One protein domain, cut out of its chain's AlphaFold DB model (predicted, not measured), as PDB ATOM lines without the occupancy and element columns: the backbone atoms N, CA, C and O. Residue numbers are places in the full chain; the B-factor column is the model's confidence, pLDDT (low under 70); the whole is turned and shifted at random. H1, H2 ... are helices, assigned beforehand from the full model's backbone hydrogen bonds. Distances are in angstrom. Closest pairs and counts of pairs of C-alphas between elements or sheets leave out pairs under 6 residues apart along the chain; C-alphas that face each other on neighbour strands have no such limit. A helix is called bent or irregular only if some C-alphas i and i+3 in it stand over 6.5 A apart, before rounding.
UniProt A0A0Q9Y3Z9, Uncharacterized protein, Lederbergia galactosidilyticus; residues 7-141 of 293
ATOM      1  N   SER A   7     205.967 212.301 246.741       95.06
ATOM      2  CA  SER A   7     206.674 212.884 247.885       95.06
ATOM      3  C   SER A   7     208.119 212.391 247.959       95.06
ATOM      4  O   SER A   7     209.038 213.208 248.060       95.06
ATOM      5  N   PHE A   8     208.321 211.071 247.846       94.88
ATOM      6  CA  PHE A   8     209.655 210.478 247.812       94.88
ATOM      7  C   PHE A   8     210.472 211.024 246.634       94.88
ATOM      8  O   PHE A   8     211.582 211.518 246.820       94.88
ATOM      9  N   PHE A   9     209.892 211.008 245.431       97.00
ATOM     10  CA  PHE A   9     210.580 211.432 244.214       97.00
ATOM     11  C   PHE A   9     211.042 212.899 244.265       97.00
ATOM     12  O   PHE A   9     212.174 213.202 243.900       97.00
ATOM     13  N   ILE A  10     210.207 213.819 244.762       95.81
ATOM     14  CA  ILE A  10     210.598 215.230 244.915       95.81
ATOM     15  C   ILE A  10     211.754 215.364 245.910       95.81
ATOM     16  O   ILE A  10     212.735 216.045 245.617       95.81
ATOM     17  N   LYS A  11     211.645 214.715 247.076       93.94
ATOM     18  CA  LYS A  11     212.660 214.804 248.131       93.94
ATOM     19  C   LYS A  11     214.010 214.232 247.695       93.94
ATOM     20  O   LYS A  11     215.027 214.825 248.030       93.94
ATOM     21  N   ILE A  12     214.028 213.111 246.964       94.50
ATOM     22  CA  ILE A  12     215.286 212.469 246.550       94.50
ATOM     23  C   ILE A  12     215.961 213.235 245.413       94.50
ATOM     24  O   ILE A  12     217.179 213.340 245.385       94.50
ATOM     25  N   MET A  13     215.176 213.827 244.507       95.75
ATOM     26  CA  MET A  13     215.706 214.579 243.369       95.75
ATOM     27  C   MET A  13     216.167 215.991 243.740       95.75
ATOM     28  O   MET A  13     217.085 216.503 243.107       95.75
ATOM     29  N   GLN A  14     215.542 216.638 244.734       94.44
ATOM     30  CA  GLN A  14     215.886 218.004 245.150       94.44
ATOM     31  C   GLN A  14     217.396 218.199 245.401       94.44
ATOM     32  O   GLN A  14     217.961 219.080 244.758       94.44
ATOM     33  N   PRO A  15     218.074 217.431 246.282       92.44
ATOM     34  CA  PRO A  15     219.497 217.646 246.565       92.44
ATOM     35  C   PRO A  15     220.413 217.316 245.376       92.44
ATOM     36  O   PRO A  15     221.562 217.753 245.344       92.44
ATOM     37  N   THR A  16     219.923 216.554 244.395       94.00
ATOM     38  CA  THR A  16     220.663 216.182 243.181       94.00
ATOM     39  C   THR A  16     220.662 217.299 242.140       94.00
ATOM     40  O   THR A  16     221.533 217.320 241.273       94.00
ATOM     41  N   LEU A  17     219.697 218.221 242.195       95.00
ATOM     42  CA  LEU A  17     219.577 219.331 241.254       95.00
ATOM     43  C   LEU A  17     220.529 220.477 241.632       95.00
ATOM     44  O   LEU A  17     220.432 221.071 242.704       95.00
ATOM     45  N   VAL A  18     221.432 220.824 240.719       92.38
ATOM     46  CA  VAL A  18     222.347 221.962 240.842       92.38
ATOM     47  C   VAL A  18     221.557 223.270 240.736       92.38
ATOM     48  O   VAL A  18     220.614 223.382 239.950       92.38
ATOM     49  N   ASP A  19     221.949 224.258 241.540       85.56
ATOM     50  CA  ASP A  19     221.351 225.601 241.604       85.56
ATOM     51  C   ASP A  19     219.859 225.638 241.987       85.56
ATOM     52  O   ASP A  19     219.189 226.655 241.803       85.56
ATOM     53  N   ILE A  20     219.331 224.550 242.560       86.38
ATOM     54  CA  ILE A  20     217.966 224.470 243.090       86.38
ATOM     55  C   ILE A  20     218.035 224.111 244.570       86.38
ATOM     56  O   ILE A  20     218.277 222.971 244.948       86.38
ATOM     57  N   SER A  21     217.802 225.102 245.428       76.69
ATOM     58  CA  SER A  21     217.803 224.911 246.883       76.69
ATOM     59  C   SER A  21     216.396 224.716 247.455       76.69
ATOM     60  O   SER A  21     216.228 224.047 248.476       76.69
ATOM     61  N   GLY A  22     215.375 225.271 246.797       88.69
ATOM     62  CA  GLY A  22     213.990 225.242 247.251       88.69
ATOM     63  C   GLY A  22     213.245 223.971 246.849       88.69
ATOM     64  O   GLY A  22     213.254 223.558 245.691       88.69
ATOM     65  N   GLN A  23     212.506 223.394 247.796       88.75
ATOM     66  CA  GLN A  23     211.603 222.270 247.534       88.75
ATOM     67  C   GLN A  23     210.504 222.639 246.517       88.75
ATOM     68  O   GLN A  23     210.113 221.804 245.703       88.75
ATOM     69  N   GLU A  24     210.013 223.887 246.553       93.81
ATOM     70  CA  GLU A  24     209.062 224.407 245.561       93.81
ATOM     71  C   GLU A  24     209.670 224.426 244.160       93.81
ATOM     72  O   GLU A  24     209.069 223.876 243.241       93.81
ATOM     73  N   ASP A  25     210.863 224.998 244.010       94.56
ATOM     74  CA  ASP A  25     211.543 225.116 242.720       94.56
ATOM     75  C   ASP A  25     211.873 223.741 242.131       94.56
ATOM     76  O   ASP A  25     211.649 223.508 240.942       94.56
ATOM     77  N   ALA A  26     212.315 222.797 242.969       95.56
ATOM     78  CA  ALA A  26     212.538 221.413 242.563       95.56
ATOM     79  C   ALA A  26     211.242 220.761 242.064       95.56
ATOM     80  O   ALA A  26     211.204 220.213 240.964       95.56
ATOM     81  N   ALA A  27     210.154 220.854 242.832       96.69
ATOM     82  CA  ALA A  27     208.875 220.266 242.443       96.69
ATOM     83  C   ALA A  27     208.296 220.909 241.173       96.69
ATOM     84  O   ALA A  27     207.810 220.188 240.300       96.69
ATOM     85  N   ARG A  28     208.380 222.242 241.044       96.06
ATOM     86  CA  ARG A  28     207.999 222.980 239.830       96.06
ATOM     87  C   ARG A  28     208.791 222.470 238.634       96.06
ATOM     88  O   ARG A  28     208.179 222.109 237.636       96.06
ATOM     89  N   LEU A  29     210.120 222.386 238.747       97.06
ATOM     90  CA  LEU A  29     210.984 221.932 237.660       97.06
ATOM     91  C   LEU A  29     210.644 220.502 237.223       97.06
ATOM     92  O   LEU A  29     210.489 220.263 236.026       97.06
ATOM     93  N   LEU A  30     210.532 219.570 238.176       97.62
ATOM     94  CA  LEU A  30     210.300 218.147 237.909       97.62
ATOM     95  C   LEU A  30     208.931 217.904 237.254       97.62
ATOM     96  O   LEU A  30     208.825 217.115 236.320       97.62
ATOM     97  N   LEU A  31     207.887 218.608 237.702       97.50
ATOM     98  CA  LEU A  31     206.518 218.435 237.197       97.50
ATOM     99  C   LEU A  31     206.203 219.278 235.953       97.50
ATOM    100  O   LEU A  31     205.139 219.096 235.357       97.50
ATOM    101  N   ASN A  32     207.093 220.192 235.554       96.44
ATOM    102  CA  ASN A  32     206.794 221.223 234.559       96.44
ATOM    103  C   ASN A  32     206.334 220.655 233.211       96.44
ATOM    104  O   ASN A  32     205.392 221.188 232.628       96.44
ATOM    105  N   SER A  33     206.951 219.560 232.745       96.69
ATOM    106  CA  SER A  33     206.606 218.923 231.460       96.69
ATOM    107  C   SER A  33     205.143 218.486 231.357       96.69
ATOM    108  O   SER A  33     204.621 218.360 230.258       96.69
ATOM    109  N   ILE A  34     204.469 218.288 232.493       97.62
ATOM    110  CA  ILE A  34     203.067 217.871 232.549       97.62
ATOM    111  C   ILE A  34     202.186 219.036 233.010       97.62
ATOM    112  O   ILE A  34     201.160 219.319 232.402       97.62
ATOM    113  N   ALA A  35     202.580 219.726 234.083       96.50
ATOM    114  CA  ALA A  35     201.743 220.727 234.744       96.50
ATOM    115  C   ALA A  35     201.535 222.009 233.919       96.50
ATOM    116  O   ALA A  35     200.482 222.636 234.037       96.50
ATOM    117  N   SER A  36     202.519 222.387 233.093       94.50
ATOM    118  CA  SER A  36     202.492 223.629 232.306       94.50
ATOM    119  C   SER A  36     201.819 223.500 230.938       94.50
ATOM    120  O   SER A  36     201.660 224.505 230.251       94.50
ATOM    121  N   ARG A  37     201.409 222.288 230.544       94.06
ATOM    122  CA  ARG A  37     200.725 222.060 229.268       94.06
ATOM    123  C   ARG A  37     199.405 222.822 229.200       94.06
ATOM    124  O   ARG A  37     198.684 222.895 230.197       94.06
ATOM    125  N   ASP A  38     199.054 223.295 228.006       90.88
ATOM    126  CA  ASP A  38     197.829 224.069 227.750       90.88
ATOM    127  C   ASP A  38     196.542 223.313 228.129       90.88
ATOM    128  O   ASP A  38     195.547 223.926 228.511       90.88
ATOM    129  N   ASP A  39     196.552 221.976 228.055       89.31
ATOM    130  CA  ASP A  39     195.424 221.118 228.434       89.31
ATOM    131  C   ASP A  39     195.393 220.740 229.929       89.31
ATOM    132  O   ASP A  39     194.457 220.067 230.366       89.31
ATOM    133  N   VAL A  40     196.387 221.169 230.719       93.44
ATOM    134  CA  VAL A  40     196.528 220.854 232.154       93.44
ATOM    135  C   VAL A  40     196.486 222.117 233.013       93.44
ATOM    136  O   VAL A  40     195.652 222.199 233.912       93.44
ATOM    137  N   LEU A  41     197.366 223.089 232.740       90.88
ATOM    138  CA  LEU A  41     197.459 224.404 233.393       90.88
ATOM    139  C   LEU A  41     197.320 224.369 234.928       90.88
ATOM    140  O   LEU A  41     196.526 225.102 235.522       90.88
ATOM    141  N   VAL A  42     198.110 223.518 235.588       94.62
ATOM    142  CA  VAL A  42     198.132 223.420 237.056       94.62
ATOM    143  C   VAL A  42     199.306 224.223 237.618       94.62
ATOM    144  O   VAL A  42     200.466 223.889 237.387       94.62
ATOM    145  N   ASP A  43     199.017 225.253 238.420       94.00
ATOM    146  CA  ASP A  43     200.050 226.014 239.133       94.00
ATOM    147  C   ASP A  43     200.617 225.229 240.330       94.00
ATOM    148  O   ASP A  43     199.957 225.030 241.355       94.00
ATOM    149  N   ILE A  44     201.880 224.818 240.210       94.50
ATOM    150  CA  ILE A  44     202.631 224.096 241.245       94.50
ATOM    151  C   ILE A  44     203.190 225.077 242.289       94.50
ATOM    152  O   ILE A  44     204.383 225.341 242.323       94.50
ATOM    153  N   ASN A  45     202.346 225.634 243.158       94.38
ATOM    154  CA  ASN A  45     202.785 226.591 244.189       94.38
ATOM    155  C   ASN A  45     203.306 225.975 245.495       94.38
ATOM    156  O   ASN A  45     203.050 224.810 245.807       94.38
ATOM    157  N   ALA A  46     203.969 226.806 246.311       94.44
ATOM    158  CA  ALA A  46     204.490 226.477 247.643       94.44
ATOM    159  C   ALA A  46     203.540 225.615 248.489       94.44
ATOM    160  O   ALA A  46     203.945 224.637 249.127       94.44
ATOM    161  N   ARG A  47     202.246 225.972 248.500       95.69
ATOM    162  CA  ARG A  47     201.223 225.285 249.294       95.69
ATOM    163  C   ARG A  47     200.937 223.893 248.743       95.69
ATOM    164  O   ARG A  47     200.798 222.956 249.532       95.69
ATOM    165  N   MET A  48     200.824 223.748 247.424       95.38
ATOM    166  CA  MET A  48     200.664 222.445 246.781       95.38
ATOM    167  C   MET A  48     201.874 221.558 247.075       95.38
ATOM    168  O   MET A  48     201.704 220.462 247.607       95.38
ATOM    169  N   VAL A  49     203.083 222.066 246.838       95.56
ATOM    170  CA  VAL A  49     204.334 221.322 247.041       95.56
ATOM    171  C   VAL A  49     204.506 220.882 248.494       95.56
ATOM    172  O   VAL A  49     204.802 219.716 248.758       95.56
ATOM    173  N   THR A  50     204.237 221.773 249.452       94.88
ATOM    174  CA  THR A  50     204.294 221.440 250.883       94.88
ATOM    175  C   THR A  50     203.326 220.311 251.236       94.88
ATOM    176  O   THR A  50     203.694 219.392 251.963       94.88
ATOM    177  N   ASN A  51     202.095 220.338 250.715       94.50
ATOM    178  CA  ASN A  51     201.116 219.284 250.991       94.50
ATOM    179  C   ASN A  51     201.430 217.965 250.281       94.50
ATOM    180  O   ASN A  51     201.112 216.913 250.834       94.50
ATOM    181  N   LEU A  52     202.053 218.004 249.101       94.81
ATOM    182  CA  LEU A  52     202.516 216.801 248.412       94.81
ATOM    183  C   LEU A  52     203.637 216.126 249.198       94.81
ATOM    184  O   LEU A  52     203.513 214.956 249.535       94.81
ATOM    185  N   VAL A  53     204.676 216.870 249.575       92.62
ATOM    186  CA  VAL A  53     205.826 216.309 250.303       92.62
ATOM    187  C   VAL A  53     205.494 215.945 251.752       92.62
ATOM    188  O   VAL A  53     206.099 215.046 252.321       92.62
ATOM    189  N   LYS A  54     204.500 216.585 252.374       90.88
ATOM    190  CA  LYS A  54     203.954 216.121 253.663       90.88
ATOM    191  C   LYS A  54     202.939 214.992 253.519       90.88
ATOM    192  O   LYS A  54     202.376 214.561 254.518       90.88
ATOM    193  N   ARG A  55     202.673 214.531 252.292       92.56
ATOM    194  CA  ARG A  55     201.716 213.455 252.008       92.56
ATOM    195  C   ARG A  55     200.303 213.730 252.542       92.56
ATOM    196  O   ARG A  55     199.561 212.818 252.903       92.56
ATOM    197  N   ASN A  56     199.909 215.001 252.568       91.56
ATOM    198  CA  ASN A  56     198.572 215.437 252.985       91.56
ATOM    199  C   ASN A  56     197.557 215.369 251.836       91.56
ATOM    200  O   ASN A  56     196.360 215.187 252.077       91.56
ATOM    201  N   ASN A  57     198.040 215.505 250.597       94.50
ATOM    202  CA  ASN A  57     197.230 215.527 249.385       94.50
ATOM    203  C   ASN A  57     197.734 214.520 248.349       94.50
ATOM    204  O   ASN A  57     198.920 214.189 248.310       94.50
ATOM    205  N   GLU A  58     196.821 214.099 247.479       96.06
ATOM    206  CA  GLU A  58     197.160 213.450 246.213       96.06
ATOM    207  C   GLU A  58     197.723 214.460 245.207       96.06
ATOM    208  O   GLU A  58     197.562 215.677 245.371       96.06
ATOM    209  N   ILE A  59     198.370 213.950 244.154       95.56
ATOM    210  CA  ILE A  59     198.684 214.762 242.976       95.56
ATOM    211  C   ILE A  59     197.384 215.292 242.355       95.56
ATOM    212  O   ILE A  59     196.332 214.665 242.460       95.56
ATOM    213  N   HIS A  60     197.449 216.449 241.699       96.31
ATOM    214  CA  HIS A  60     196.286 217.008 241.018       96.31
ATOM    215  C   HIS A  60     195.802 216.067 239.899       96.31
ATOM    216  O   HIS A  60     196.604 215.641 239.065       96.31
ATOM    217  N   ASP A  61     194.495 215.796 239.840       95.75
ATOM    218  CA  ASP A  61     193.919 214.814 238.908       95.75
ATOM    219  C   ASP A  61     194.249 215.122 237.443       95.75
ATOM    220  O   ASP A  61     194.568 214.210 236.687       95.75
ATOM    221  N   ALA A  62     194.264 216.400 237.047       96.56
ATOM    222  CA  ALA A  62     194.645 216.801 235.687       96.56
ATOM    223  C   ALA A  62     196.076 216.365 235.304       96.56
ATOM    224  O   ALA A  62     196.286 215.869 234.200       96.56
ATOM    225  N   ILE A  63     197.043 216.467 236.229       97.44
ATOM    226  CA  ILE A  63     198.425 215.998 236.012       97.44
ATOM    227  C   ILE A  63     198.429 214.475 235.862       97.44
ATOM    228  O   ILE A  63     199.051 213.934 234.950       97.44
ATOM    229  N   LYS A  64     197.691 213.779 236.736       95.94
ATOM    230  CA  LYS A  64     197.588 212.316 236.712       95.94
ATOM    231  C   LYS A  64     196.977 211.814 235.401       95.94
ATOM    232  O   LYS A  64     197.546 210.939 234.755       95.94
ATOM    233  N   MET A  65     195.872 212.413 234.965       95.81
ATOM    234  CA  MET A  65     195.208 212.083 233.702       95.81
ATOM    235  C   MET A  65     196.109 212.360 232.495       95.81
ATOM    236  O   MET A  65     196.234 211.502 231.624       95.81
ATOM    237  N   ALA A  66     196.776 213.517 232.458       97.25
ATOM    238  CA  ALA A  66     197.693 213.858 231.373       97.25
ATOM    239  C   ALA A  66     198.862 212.873 231.279       97.25
ATOM    240  O   ALA A  66     199.171 212.404 230.189       97.25
ATOM    241  N   SER A  67     199.438 212.465 232.414       96.56
ATOM    242  CA  SER A  67     200.576 211.533 232.452       96.56
ATOM    243  C   SER A  67     200.319 210.153 231.842       96.56
ATOM    244  O   SER A  67     201.260 209.413 231.574       96.56
ATOM    245  N   SER A  68     199.050 209.794 231.632       95.12
ATOM    246  CA  SER A  68     198.660 208.525 231.012       95.12
ATOM    247  C   SER A  68     198.640 208.586 229.476       95.12
ATOM    248  O   SER A  68     198.421 207.562 228.833       95.12
ATOM    249  N   LYS A  69     198.827 209.767 228.870       97.31
ATOM    250  CA  LYS A  69     198.830 209.949 227.411       97.31
ATOM    251  C   LYS A  69     200.227 209.698 226.838       97.31
ATOM    252  O   LYS A  69     201.198 210.257 227.334       97.31
ATOM    253  N   HIS A  70     200.318 208.945 225.740       96.50
ATOM    254  CA  HIS A  70     201.598 208.659 225.072       96.50
ATOM    255  C   HIS A  70     202.380 209.922 224.684       96.50
ATOM    256  O   HIS A  70     203.566 210.001 224.975       96.50
ATOM    257  N   GLU A  71     201.707 210.930 224.120       96.88
ATOM    258  CA  GLU A  71     202.335 212.214 223.773       96.88
ATOM    259  C   GLU A  71     202.989 212.895 224.990       96.88
ATOM    260  O   GLU A  71     204.101 213.399 224.896       96.88
ATOM    261  N   VAL A  72     202.338 212.836 226.159       97.50
ATOM    262  CA  VAL A  72     202.848 213.430 227.401       97.50
ATOM    263  C   VAL A  72     204.044 212.641 227.914       97.50
ATOM    264  O   VAL A  72     205.002 213.237 228.389       97.50
ATOM    265  N   ILE A  73     204.018 211.312 227.798       98.06
ATOM    266  CA  ILE A  73     205.146 210.457 228.185       98.06
ATOM    267  C   ILE A  73     206.385 210.818 227.354       98.06
ATOM    268  O   ILE A  73     207.448 211.060 227.928       98.06
ATOM    269  N   ASP A  74     206.243 210.910 226.032       97.88
ATOM    270  CA  ASP A  74     207.346 211.250 225.126       97.88
ATOM    271  C   ASP A  74     207.878 212.669 225.387       97.88
ATOM    272  O   ASP A  74     209.091 212.887 225.462       97.88
ATOM    273  N   GLU A  75     206.983 213.637 225.606       97.81
ATOM    274  CA  GLU A  75     207.350 215.004 225.988       97.81
ATOM    275  C   GLU A  75     208.069 215.060 227.340       97.81
ATOM    276  O   GLU A  75     209.069 215.771 227.472       97.81
ATOM    277  N   THR A  76     207.615 214.298 228.341       98.44
ATOM    278  CA  THR A  76     208.285 214.196 229.642       98.44
ATOM    279  C   THR A  76     209.679 213.596 229.483       98.44
ATOM    280  O   THR A  76     210.622 214.143 230.049       98.44
ATOM    281  N   ILE A  77     209.856 212.538 228.687       98.56
ATOM    282  CA  ILE A  77     211.183 211.961 228.410       98.56
ATOM    283  C   ILE A  77     212.101 213.008 227.768       98.56
ATOM    284  O   ILE A  77     213.219 213.219 228.243       98.56
ATOM    285  N   ASN A  78     211.622 213.712 226.739       98.44
ATOM    286  CA  ASN A  78     212.396 214.751 226.061       98.44
ATOM    287  C   ASN A  78     212.745 215.925 226.994       98.44
ATOM    288  O   ASN A  78     213.863 216.440 226.972       98.44
ATOM    289  N   TYR A  79     211.812 216.339 227.851       98.56
ATOM    290  CA  TYR A  79     212.062 217.364 228.860       98.56
ATOM    291  C   TYR A  79     213.102 216.904 229.887       98.56
ATOM    292  O   TYR A  79     213.981 217.672 230.270       98.56
ATOM    293  N   TYR A  80     213.053 215.642 230.311       98.31
ATOM    294  CA  TYR A  80     214.055 215.097 231.220       98.31
ATOM    295  C   TYR A  80     215.446 215.074 230.581       98.31
ATOM    296  O   TYR A  80     216.394 215.523 231.217       98.31
ATOM    297  N   GLU A  81     215.559 214.647 229.323       98.31
ATOM    298  CA  GLU A  81     216.813 214.668 228.559       98.31
ATOM    299  C   GLU A  81     217.396 216.082 228.433       98.31
ATOM    300  O   GLU A  81     218.577 216.303 228.685       98.31
ATOM    301  N   THR A  82     216.561 217.057 228.070       98.00
ATOM    302  CA  THR A  82     217.028 218.400 227.687       98.00
ATOM    303  C   THR A  82     217.098 219.398 228.841       98.00
ATOM    304  O   THR A  82     217.841 220.374 228.750       98.00
ATOM    305  N   VAL A  83     216.349 219.178 229.927       97.62
ATOM    306  CA  VAL A  83     216.221 220.135 231.040       97.62
ATOM    307  C   VAL A  83     216.657 219.543 232.376       97.62
ATOM    308  O   VAL A  83     217.395 220.204 233.108       97.62
ATOM    309  N   ILE A  84     216.227 218.324 232.715       97.56
ATOM    310  CA  ILE A  84     216.519 217.735 234.033       97.56
ATOM    311  C   ILE A  84     217.945 217.196 234.095       97.56
ATOM    312  O   ILE A  84     218.689 217.579 234.993       97.56
ATOM    313  N   ILE A  85     218.346 216.349 233.142       96.88
ATOM    314  CA  ILE A  85     219.673 215.715 233.122       96.88
ATOM    315  C   ILE A  85     220.813 216.748 233.200       96.88
ATOM    316  O   ILE A  85     221.692 216.562 234.045       96.88
ATOM    317  N   PRO A  86     220.807 217.861 232.433       96.88
ATOM    318  CA  PRO A  86     221.859 218.877 232.523       96.88
ATOM    319  C   PRO A  86     221.941 219.585 233.880       96.88
ATOM    320  O   PRO A  86     222.960 220.199 234.185       96.88
ATOM    321  N   LYS A  87     220.871 219.533 234.681       96.88
ATOM    322  CA  LYS A  87     220.800 220.128 236.019       96.88
ATOM    323  C   LYS A  87     221.163 219.148 237.127       96.88
ATOM    324  O   LYS A  87     221.188 219.558 238.279       96.88
ATOM    325  N   LEU A  88     221.427 217.877 236.832       96.44
ATOM    326  CA  LEU A  88     221.859 216.932 237.858       96.44
ATOM    327  C   LEU A  88     223.326 217.151 238.208       96.44
ATOM    328  O   LEU A  88     224.155 217.392 237.333       96.44
ATOM    329  N   ASN A  89     223.664 216.987 239.483       95.25
ATOM    330  CA  ASN A  89     225.047 216.950 239.921       95.25
ATOM    331  C   ASN A  89     225.728 215.702 239.324       95.25
ATOM    332  O   ASN A  89     225.386 214.577 239.702       95.25
ATOM    333  N   PRO A  90     226.699 215.861 238.406       95.12
ATOM    334  CA  PRO A  90     227.287 214.731 237.694       95.12
ATOM    335  C   PRO A  90     228.087 213.795 238.607       95.12
ATOM    336  O   PRO A  90     228.336 212.658 238.216       95.12
ATOM    337  N   HIS A  91     228.479 214.255 239.797       94.75
ATOM    338  CA  HIS A  91     229.291 213.490 240.738       94.75
ATOM    339  C   HIS A  91     228.466 212.628 241.698       94.75
ATOM    340  O   HIS A  91     228.988 211.633 242.181       94.75
ATOM    341  N   THR A  92     227.208 212.993 241.966       93.69
ATOM    342  CA  THR A  92     226.360 212.327 242.978       93.69
ATOM    343  C   THR A  92     225.037 211.792 242.421       93.69
ATOM    344  O   THR A  92     224.262 211.160 243.138       93.69
ATOM    345  N   LYS A  93     224.747 212.007 241.130       94.94
ATOM    346  CA  LYS A  93     223.510 211.514 240.497       94.94
ATOM    347  C   LYS A  93     223.341 209.992 240.589       94.94
ATOM    348  O   LYS A  93     222.222 209.525 240.758       94.94
ATOM    349  N   GLU A  94     224.429 209.225 240.525       95.50
ATOM    350  CA  GLU A  94     224.361 207.757 240.582       95.50
ATOM    351  C   GLU A  94     223.931 207.253 241.965       95.50
ATOM    352  O   GLU A  94     223.199 206.266 242.056       95.50
ATOM    353  N   ASP A  95     224.289 207.973 243.033       94.50
ATOM    354  CA  ASP A  95     223.821 207.676 244.392       94.50
ATOM    355  C   ASP A  95     222.300 207.865 244.479       94.50
ATOM    356  O   ASP A  95     221.578 207.025 245.011       94.50
ATOM    357  N   THR A  96     221.790 208.931 243.850       94.75
ATOM    358  CA  THR A  96     220.345 209.213 243.756       94.75
ATOM    359  C   THR A  96     219.609 208.099 243.010       94.75
ATOM    360  O   THR A  96     218.540 207.659 243.432       94.75
ATOM    361  N   PHE A  97     220.166 207.622 241.893       96.88
ATOM    362  CA  PHE A  97     219.551 206.563 241.089       96.88
ATOM    363  C   PHE A  97     219.557 205.219 241.815       96.88
ATOM    364  O   PHE A  97     218.552 204.505 241.796       96.88
ATOM    365  N   SER A  98     220.659 204.911 242.499       94.31
ATOM    366  CA  SER A  98     220.787 203.720 243.338       94.31
ATOM    367  C   SER A  98     219.748 203.720 244.459       94.31
ATOM    368  O   SER A  98     219.084 202.708 244.678       94.31
ATOM    369  N   GLU A  99     219.528 204.868 245.104       93.25
ATOM    370  CA  GLU A  99     218.539 205.000 246.175       93.25
ATOM    371  C   GLU A  99     217.095 204.876 245.663       93.25
ATOM    372  O   GLU A  99     216.268 204.188 246.263       93.25
ATOM    373  N   ILE A 100     216.790 205.458 244.496       96.25
ATOM    374  CA  ILE A 100     215.496 205.257 243.827       96.25
ATOM    375  C   ILE A 100     215.231 203.762 243.594       96.25
ATOM    376  O   ILE A 100     214.137 203.282 243.896       96.25
ATOM    377  N   LEU A 101     216.216 203.020 243.079       96.44
ATOM    378  CA  LEU A 101     216.074 201.584 242.826       96.44
ATOM    379  C   LEU A 101     215.920 200.781 244.119       96.44
ATOM    380  O   LEU A 101     215.071 199.892 244.166       96.44
ATOM    381  N   LYS A 102     216.675 201.121 245.169       93.06
ATOM    382  CA  LYS A 102     216.571 200.490 246.493       93.06
ATOM    383  C   LYS A 102     215.165 200.638 247.078       93.06
ATOM    384  O   LYS A 102     214.600 199.672 247.587       93.06
ATOM    385  N   ILE A 103     214.571 201.826 246.984       93.06
ATOM    386  CA  ILE A 103     213.215 202.070 247.493       93.06
ATOM    387  C   ILE A 103     212.157 201.386 246.626       93.06
ATOM    388  O   ILE A 103     211.207 200.824 247.165       93.06
ATOM    389  N   LEU A 104     212.328 201.365 245.302       95.00
ATOM    390  CA  LEU A 104     211.437 200.622 244.407       95.00
ATOM    391  C   LEU A 104     211.445 199.110 244.675       95.00
ATOM    392  O   LEU A 104     210.401 198.480 244.553       95.00
ATOM    393  N   GLU A 105     212.599 198.534 245.016       93.94
ATOM    394  CA  GLU A 105     212.744 197.105 245.327       93.94
ATOM    395  C   GLU A 105     212.092 196.729 246.667       93.94
ATOM    396  O   GLU A 105     211.493 195.662 246.786       93.94
ATOM    397  N   ASN A 106     212.181 197.617 247.662       89.44
ATOM    398  CA  ASN A 106     211.683 197.373 249.019       89.44
ATOM    399  C   ASN A 106     210.215 197.787 249.240       89.44
ATOM    400  O   ASN A 106     209.613 197.416 250.251       89.44
ATOM    401  N   ASP A 107     209.617 198.557 248.331       91.44
ATOM    402  CA  ASP A 107     208.210 198.943 248.420       91.44
ATOM    403  C   ASP A 107     207.297 197.783 247.982       91.44
ATOM    404  O   ASP A 107     207.123 197.519 246.792       91.44
ATOM    405  N   SER A 108     206.633 197.128 248.943       90.19
ATOM    406  CA  SER A 108     205.716 196.002 248.672       90.19
ATOM    407  C   SER A 108     204.505 196.348 247.795       90.19
ATOM    408  O   SER A 108     203.812 195.456 247.304       90.19
ATOM    409  N   THR A 109     204.232 197.635 247.568       92.94
ATOM    410  CA  THR A 109     203.179 198.094 246.657       92.94
ATOM    411  C   THR A 109     203.676 198.261 245.214       92.94
ATOM    412  O   THR A 109     202.887 198.597 244.322       92.94
ATOM    413  N   VAL A 110     204.972 198.067 244.961       95.88
ATOM    414  CA  VAL A 110     205.583 198.017 243.630       95.88
ATOM    415  C   VAL A 110     205.624 196.564 243.173       95.88
ATOM    416  O   VAL A 110     206.194 195.696 243.822       95.88
ATOM    417  N   SER A 111     205.008 196.275 242.026       96.31
ATOM    418  CA  SER A 111     205.099 194.933 241.442       96.31
ATOM    419  C   SER A 111     206.521 194.648 240.956       96.31
ATOM    420  O   SER A 111     207.133 195.525 240.340       96.31
ATOM    421  N   GLU A 112     206.966 193.398 241.074       96.44
ATOM    422  CA  GLU A 112     208.260 192.933 240.556       96.44
ATOM    423  C   GLU A 112     208.478 193.312 239.078       96.44
ATOM    424  O   GLU A 112     209.538 193.811 238.704       96.44
ATOM    425  N   HIS A 113     207.447 193.170 238.236       97.56
ATOM    426  CA  HIS A 113     207.516 193.557 236.824       97.56
ATOM    427  C   HIS A 113     207.845 195.046 236.635       97.56
ATOM    428  O   HIS A 113     208.690 195.400 235.816       97.56
ATOM    429  N   LYS A 114     207.191 195.931 237.398       97.94
ATOM    430  CA  LYS A 114     207.428 197.382 237.332       97.94
ATOM    431  C   LYS A 114     208.834 197.752 237.805       97.94
ATOM    432  O   LYS A 114     209.475 198.585 237.172       97.94
ATOM    433  N   TYR A 115     209.320 197.131 238.880       97.75
ATOM    434  CA  TYR A 115     210.698 197.323 239.336       97.75
ATOM    435  C   TYR A 115     211.702 196.913 238.249       97.75
ATOM    436  O   TYR A 115     212.568 197.706 237.882       97.75
ATOM    437  N   ASN A 116     211.533 195.722 237.666       98.12
ATOM    438  CA  ASN A 116     212.413 195.219 236.612       98.12
ATOM    439  C   ASN A 116     212.392 196.095 235.348       98.12
ATOM    440  O   ASN A 116     213.440 196.317 234.745       98.12
ATOM    441  N   GLU A 117     211.232 196.636 234.970       97.88
ATOM    442  CA  GLU A 117     211.103 197.597 233.867       97.88
ATOM    443  C   GLU A 117     211.922 198.874 234.120       97.88
ATOM    444  O   GLU A 117     212.742 199.257 233.286       97.88
ATOM    445  N   LEU A 118     211.756 199.512 235.286       98.06
ATOM    446  CA  LEU A 118     212.491 200.735 235.633       98.06
ATOM    447  C   LEU A 118     213.999 200.473 235.753       98.06
ATOM    448  O   LEU A 118     214.808 201.231 235.216       98.06
ATOM    449  N   LYS A 119     214.384 199.357 236.382       98.06
ATOM    450  CA  LYS A 119     215.780 198.914 236.483       98.06
ATOM    451  C   LYS A 119     216.407 198.687 235.109       98.06
ATOM    452  O   LYS A 119     217.564 199.042 234.904       98.06
ATOM    453  N   ALA A 120     215.658 198.147 234.148       98.06
ATOM    454  CA  ALA A 120     216.153 197.959 232.791       98.06
ATOM    455  C   ALA A 120     216.470 199.295 232.099       98.06
ATOM    456  O   ALA A 120     217.472 199.373 231.390       98.06
ATOM    457  N   PHE A 121     215.685 200.359 232.304       97.69
ATOM    458  CA  PHE A 121     216.032 201.676 231.751       97.69
ATOM    459  C   PHE A 121     217.351 202.211 232.312       97.69
ATOM    460  O   PHE A 121     218.161 202.734 231.546       97.69
ATOM    461  N   TYR A 122     217.589 202.015 233.612       96.56
ATOM    462  CA  TYR A 122     218.849 202.379 234.254       96.56
ATOM    463  C   TYR A 122     220.037 201.581 233.691       96.56
ATOM    464  O   TYR A 122     221.010 202.170 233.228       96.56
ATOM    465  N   LEU A 123     219.929 200.249 233.638       95.50
ATOM    466  CA  LEU A 123     221.010 199.366 233.172       95.50
ATOM    467  C   LEU A 123     221.366 199.537 231.687       95.50
ATOM    468  O   LEU A 123     222.471 199.194 231.284       95.50
ATOM    469  N   ASN A 124     220.442 200.051 230.870       95.19
ATOM    470  CA  ASN A 124     220.681 200.341 229.453       95.19
ATOM    471  C   ASN A 124     221.158 201.788 229.205       95.19
ATOM    472  O   ASN A 124     221.045 202.267 228.079       95.19
ATOM    473  N   GLU A 125     221.624 202.494 230.243       90.50
ATOM    474  CA  GLU A 125     222.140 203.874 230.181       90.50
ATOM    475  C   GLU A 125     221.139 204.901 229.616       90.50
ATOM    476  O   GLU A 125     221.504 205.974 229.140       90.50
ATOM    477  N   LYS A 126     219.834 204.613 229.701       93.62
ATOM    478  CA  LYS A 126     218.769 205.524 229.260       93.62
ATOM    479  C   LYS A 126     218.311 206.399 230.423       93.62
ATOM    480  O   LYS A 126     217.176 206.278 230.882       93.62
ATOM    481  N   THR A 127     219.189 207.263 230.933       95.25
ATOM    482  CA  THR A 127     218.943 208.013 232.181       95.25
ATOM    483  C   THR A 127     217.694 208.899 232.125       95.25
ATOM    484  O   THR A 127     216.923 208.922 233.084       95.25
ATOM    485  N   SER A 128     217.447 209.595 231.012       97.31
ATOM    486  CA  SER A 128     216.235 210.409 230.836       97.31
ATOM    487  C   SER A 128     214.965 209.571 230.858       97.31
ATOM    488  O   SER A 128     214.025 209.911 231.574       97.31
ATOM    489  N   VAL A 129     214.958 208.439 230.149       98.25
ATOM    490  CA  VAL A 129     213.848 207.473 230.151       98.25
ATOM    491  C   VAL A 129     213.624 206.929 231.560       98.25
ATOM    492  O   VAL A 129     212.501 206.948 232.055       98.25
ATOM    493  N   PHE A 130     214.689 206.509 232.243       98.56
ATOM    494  CA  PHE A 130     214.622 206.015 233.617       98.56
ATOM    495  C   PHE A 130     213.964 207.031 234.558       98.56
ATOM    496  O   PHE A 130     212.978 206.705 235.221       98.56
ATOM    497  N   LEU A 131     214.463 208.269 234.590       98.38
ATOM    498  CA  LEU A 131     213.963 209.301 235.496       98.38
ATOM    499  C   LEU A 131     212.555 209.793 235.139       98.38
ATOM    500  O   LEU A 131     211.747 210.021 236.041       98.38
ATOM    501  N   ALA A 132     212.242 209.919 233.849       98.56
ATOM    502  CA  ALA A 132     210.903 210.271 233.391       98.56
ATOM    503  C   ALA A 132     209.887 209.200 233.804       98.56
ATOM    504  O   ALA A 132     208.861 209.518 234.400       98.56
ATOM    505  N   HIS A 133     210.184 207.919 233.568       98.56
ATOM    506  CA  HIS A 133     209.300 206.828 233.980       98.56
ATOM    507  C   HIS A 133     209.196 206.693 235.504       98.56
ATOM    508  O   HIS A 133     208.122 206.365 236.007       98.56
ATOM    509  N   CYS A 134     210.264 207.000 236.241       98.56
ATOM    510  CA  CYS A 134     210.239 207.122 237.697       98.56
ATOM    511  C   CYS A 134     209.247 208.202 238.164       98.56
ATOM    512  O   CYS A 134     208.368 207.906 238.976       98.56
ATOM    513  N   LEU A 135     209.302 209.413 237.592       98.62
ATOM    514  CA  LEU A 135     208.321 210.471 237.868       98.62
ATOM    515  C   LEU A 135     206.898 210.021 237.519       98.62
ATOM    516  O   LEU A 135     205.996 210.126 238.350       98.62
ATOM    517  N   LEU A 136     206.692 209.538 236.289       98.50
ATOM    518  CA  LEU A 136     205.382 209.133 235.770       98.50
ATOM    519  C   LEU A 136     204.762 208.023 236.624       98.50
ATOM    520  O   LEU A 136     203.555 208.010 236.868       98.50
ATOM    521  N   TYR A 137     205.584 207.107 237.132       98.31
ATOM    522  CA  TYR A 137     205.137 206.106 238.085       98.31
ATOM    523  C   TYR A 137     204.775 206.745 239.434       98.31
ATOM    524  O   TYR A 137     203.663 206.539 239.923       98.31
ATOM    525  N   ALA A 138     205.649 207.587 239.993       97.88
ATOM    526  CA  ALA A 138     205.459 208.245 241.286       97.88
ATOM    527  C   ALA A 138     204.175 209.095 241.370       97.88
ATOM    528  O   ALA A 138     203.486 209.056 242.390       97.88
ATOM    529  N   ILE A 139     203.816 209.830 240.309       97.44
ATOM    530  CA  ILE A 139     202.573 210.628 240.258       97.44
ATOM    531  C   ILE A 139     201.310 209.764 240.155       97.44
ATOM    532  O   ILE A 139     200.221 210.209 240.508       97.44
ATOM    533  N   ASN A 140     201.425 208.518 239.690       96.88
ATOM    534  CA  ASN A 140     200.283 207.611 239.600       96.88
ATOM    535  C   ASN A 140     200.048 206.806 240.886       96.88
ATOM    536  O   ASN A 140     198.955 206.257 241.072       96.88
ATOM    537  N   LYS A 141     201.023 206.795 241.800       95.75
ATOM    538  CA  LYS A 141     200.936 206.162 243.121       95.75
ATOM    539  C   LYS A 141     200.155 207.021 244.113       95.75
ATOM    540  O   LYS A 141     200.127 208.244 244.012       95.75
TER     541      LYS A 141
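What this domain is: This is residues 7 to 141 of the 293 residues of an uncharacterized protein of Lederbergia galactosidilyticus (UniProt A0A0Q9Y3Z9). H1, H6, H7 and H8 make a four-helix bundle, up and down, each running against the one before it in the chain; the long, kinked H5 crosses the outside of H8. H2 packs on both H1 and H5, with the short H3 at its first end and the short H4 at its last. The printed part has 135 residues with eight named helices, H1 to H8 in that order, and no named strand; the class is all helix. It is compact and rounded, with a radius of gyration of the C-alphas of 14.0 A and spans of 34 by 31 by 28 A.

Where its parts are: H1, residues 7 to 16, begins at C-alpha 7, (206.674, 212.884, 247.885). H2 is residues 23 to 35, H3 residues 46 to 53 and H4 residues 61 to 66. H5, residues 70 to 87, is the longest at 24.9 A, with a kink of 36 degrees near residue 81. H6, residues 93 to 106, is 20.3 A long, and H7, residues 112 to 123, is 16.1 A. H8, residues 127 to 140, is 20.1 A long and ends at C-alpha 140, (200.283, 207.611, 239.600). H2 is irregular, with C-alphas 30 and 33 7.5 A apart; H1 and H5 are only just irregular, with C-alphas 12 and 15 6.7 A apart and C-alphas 82 and 85 6.6 A apart.

How they stand to each other: In the bundle, H1 touches H6 at a shallow tilt of 20 degrees, opposite ways, the closest C-alphas being those of Thr 16 and Lys 93, 6.1 A. H6 and H7 form a hairpin, closest at the C-alphas of Leu 104 and Tyr 115, 6.1 A. H7 and H8 form another, closest at Phe 121 and Phe 130, C-alphas 4.9 A apart. H8 only just touches H1, with 3 pairs of C-alphas within 8 A, the closest being Phe 9 and Ala 138, 6.7 A. H5 touches H8 at a steep tilt of 58 degrees, with the C-alphas of Glu 81 and Ser 128 closest, 4.9 A. H2 touches H1 at Gln 14 and Ala 26, C-alphas 5.4 A apart, and H5 at Ser 33 and Thr 76, 5.3 A. H3 touches H2 about perpendicular, at 88 degrees, with the C-alphas of Glu 24 and Ala 46 closest, 5.4 A. H4 only just touches H2, with 3 pairs of C-alphas within 8 A, the closest being Ala 35 and Ile 63, 5.9 A. Every O i to N i+4 pair is within hydrogen-bond range in H3, H4, H6 and H7; the counts are 4 of 6 in H1, 7 of 9 in H2, 11 of 14 in H5 and 9 of 10 in H8.

The domain as a whole: The C-alphas farthest apart, those of Arg 47 and Asn 124, are 37.3 A apart. The printed part has no cut and no long link. Its mean pLDDT is 95.3, and no printed residue is under 70.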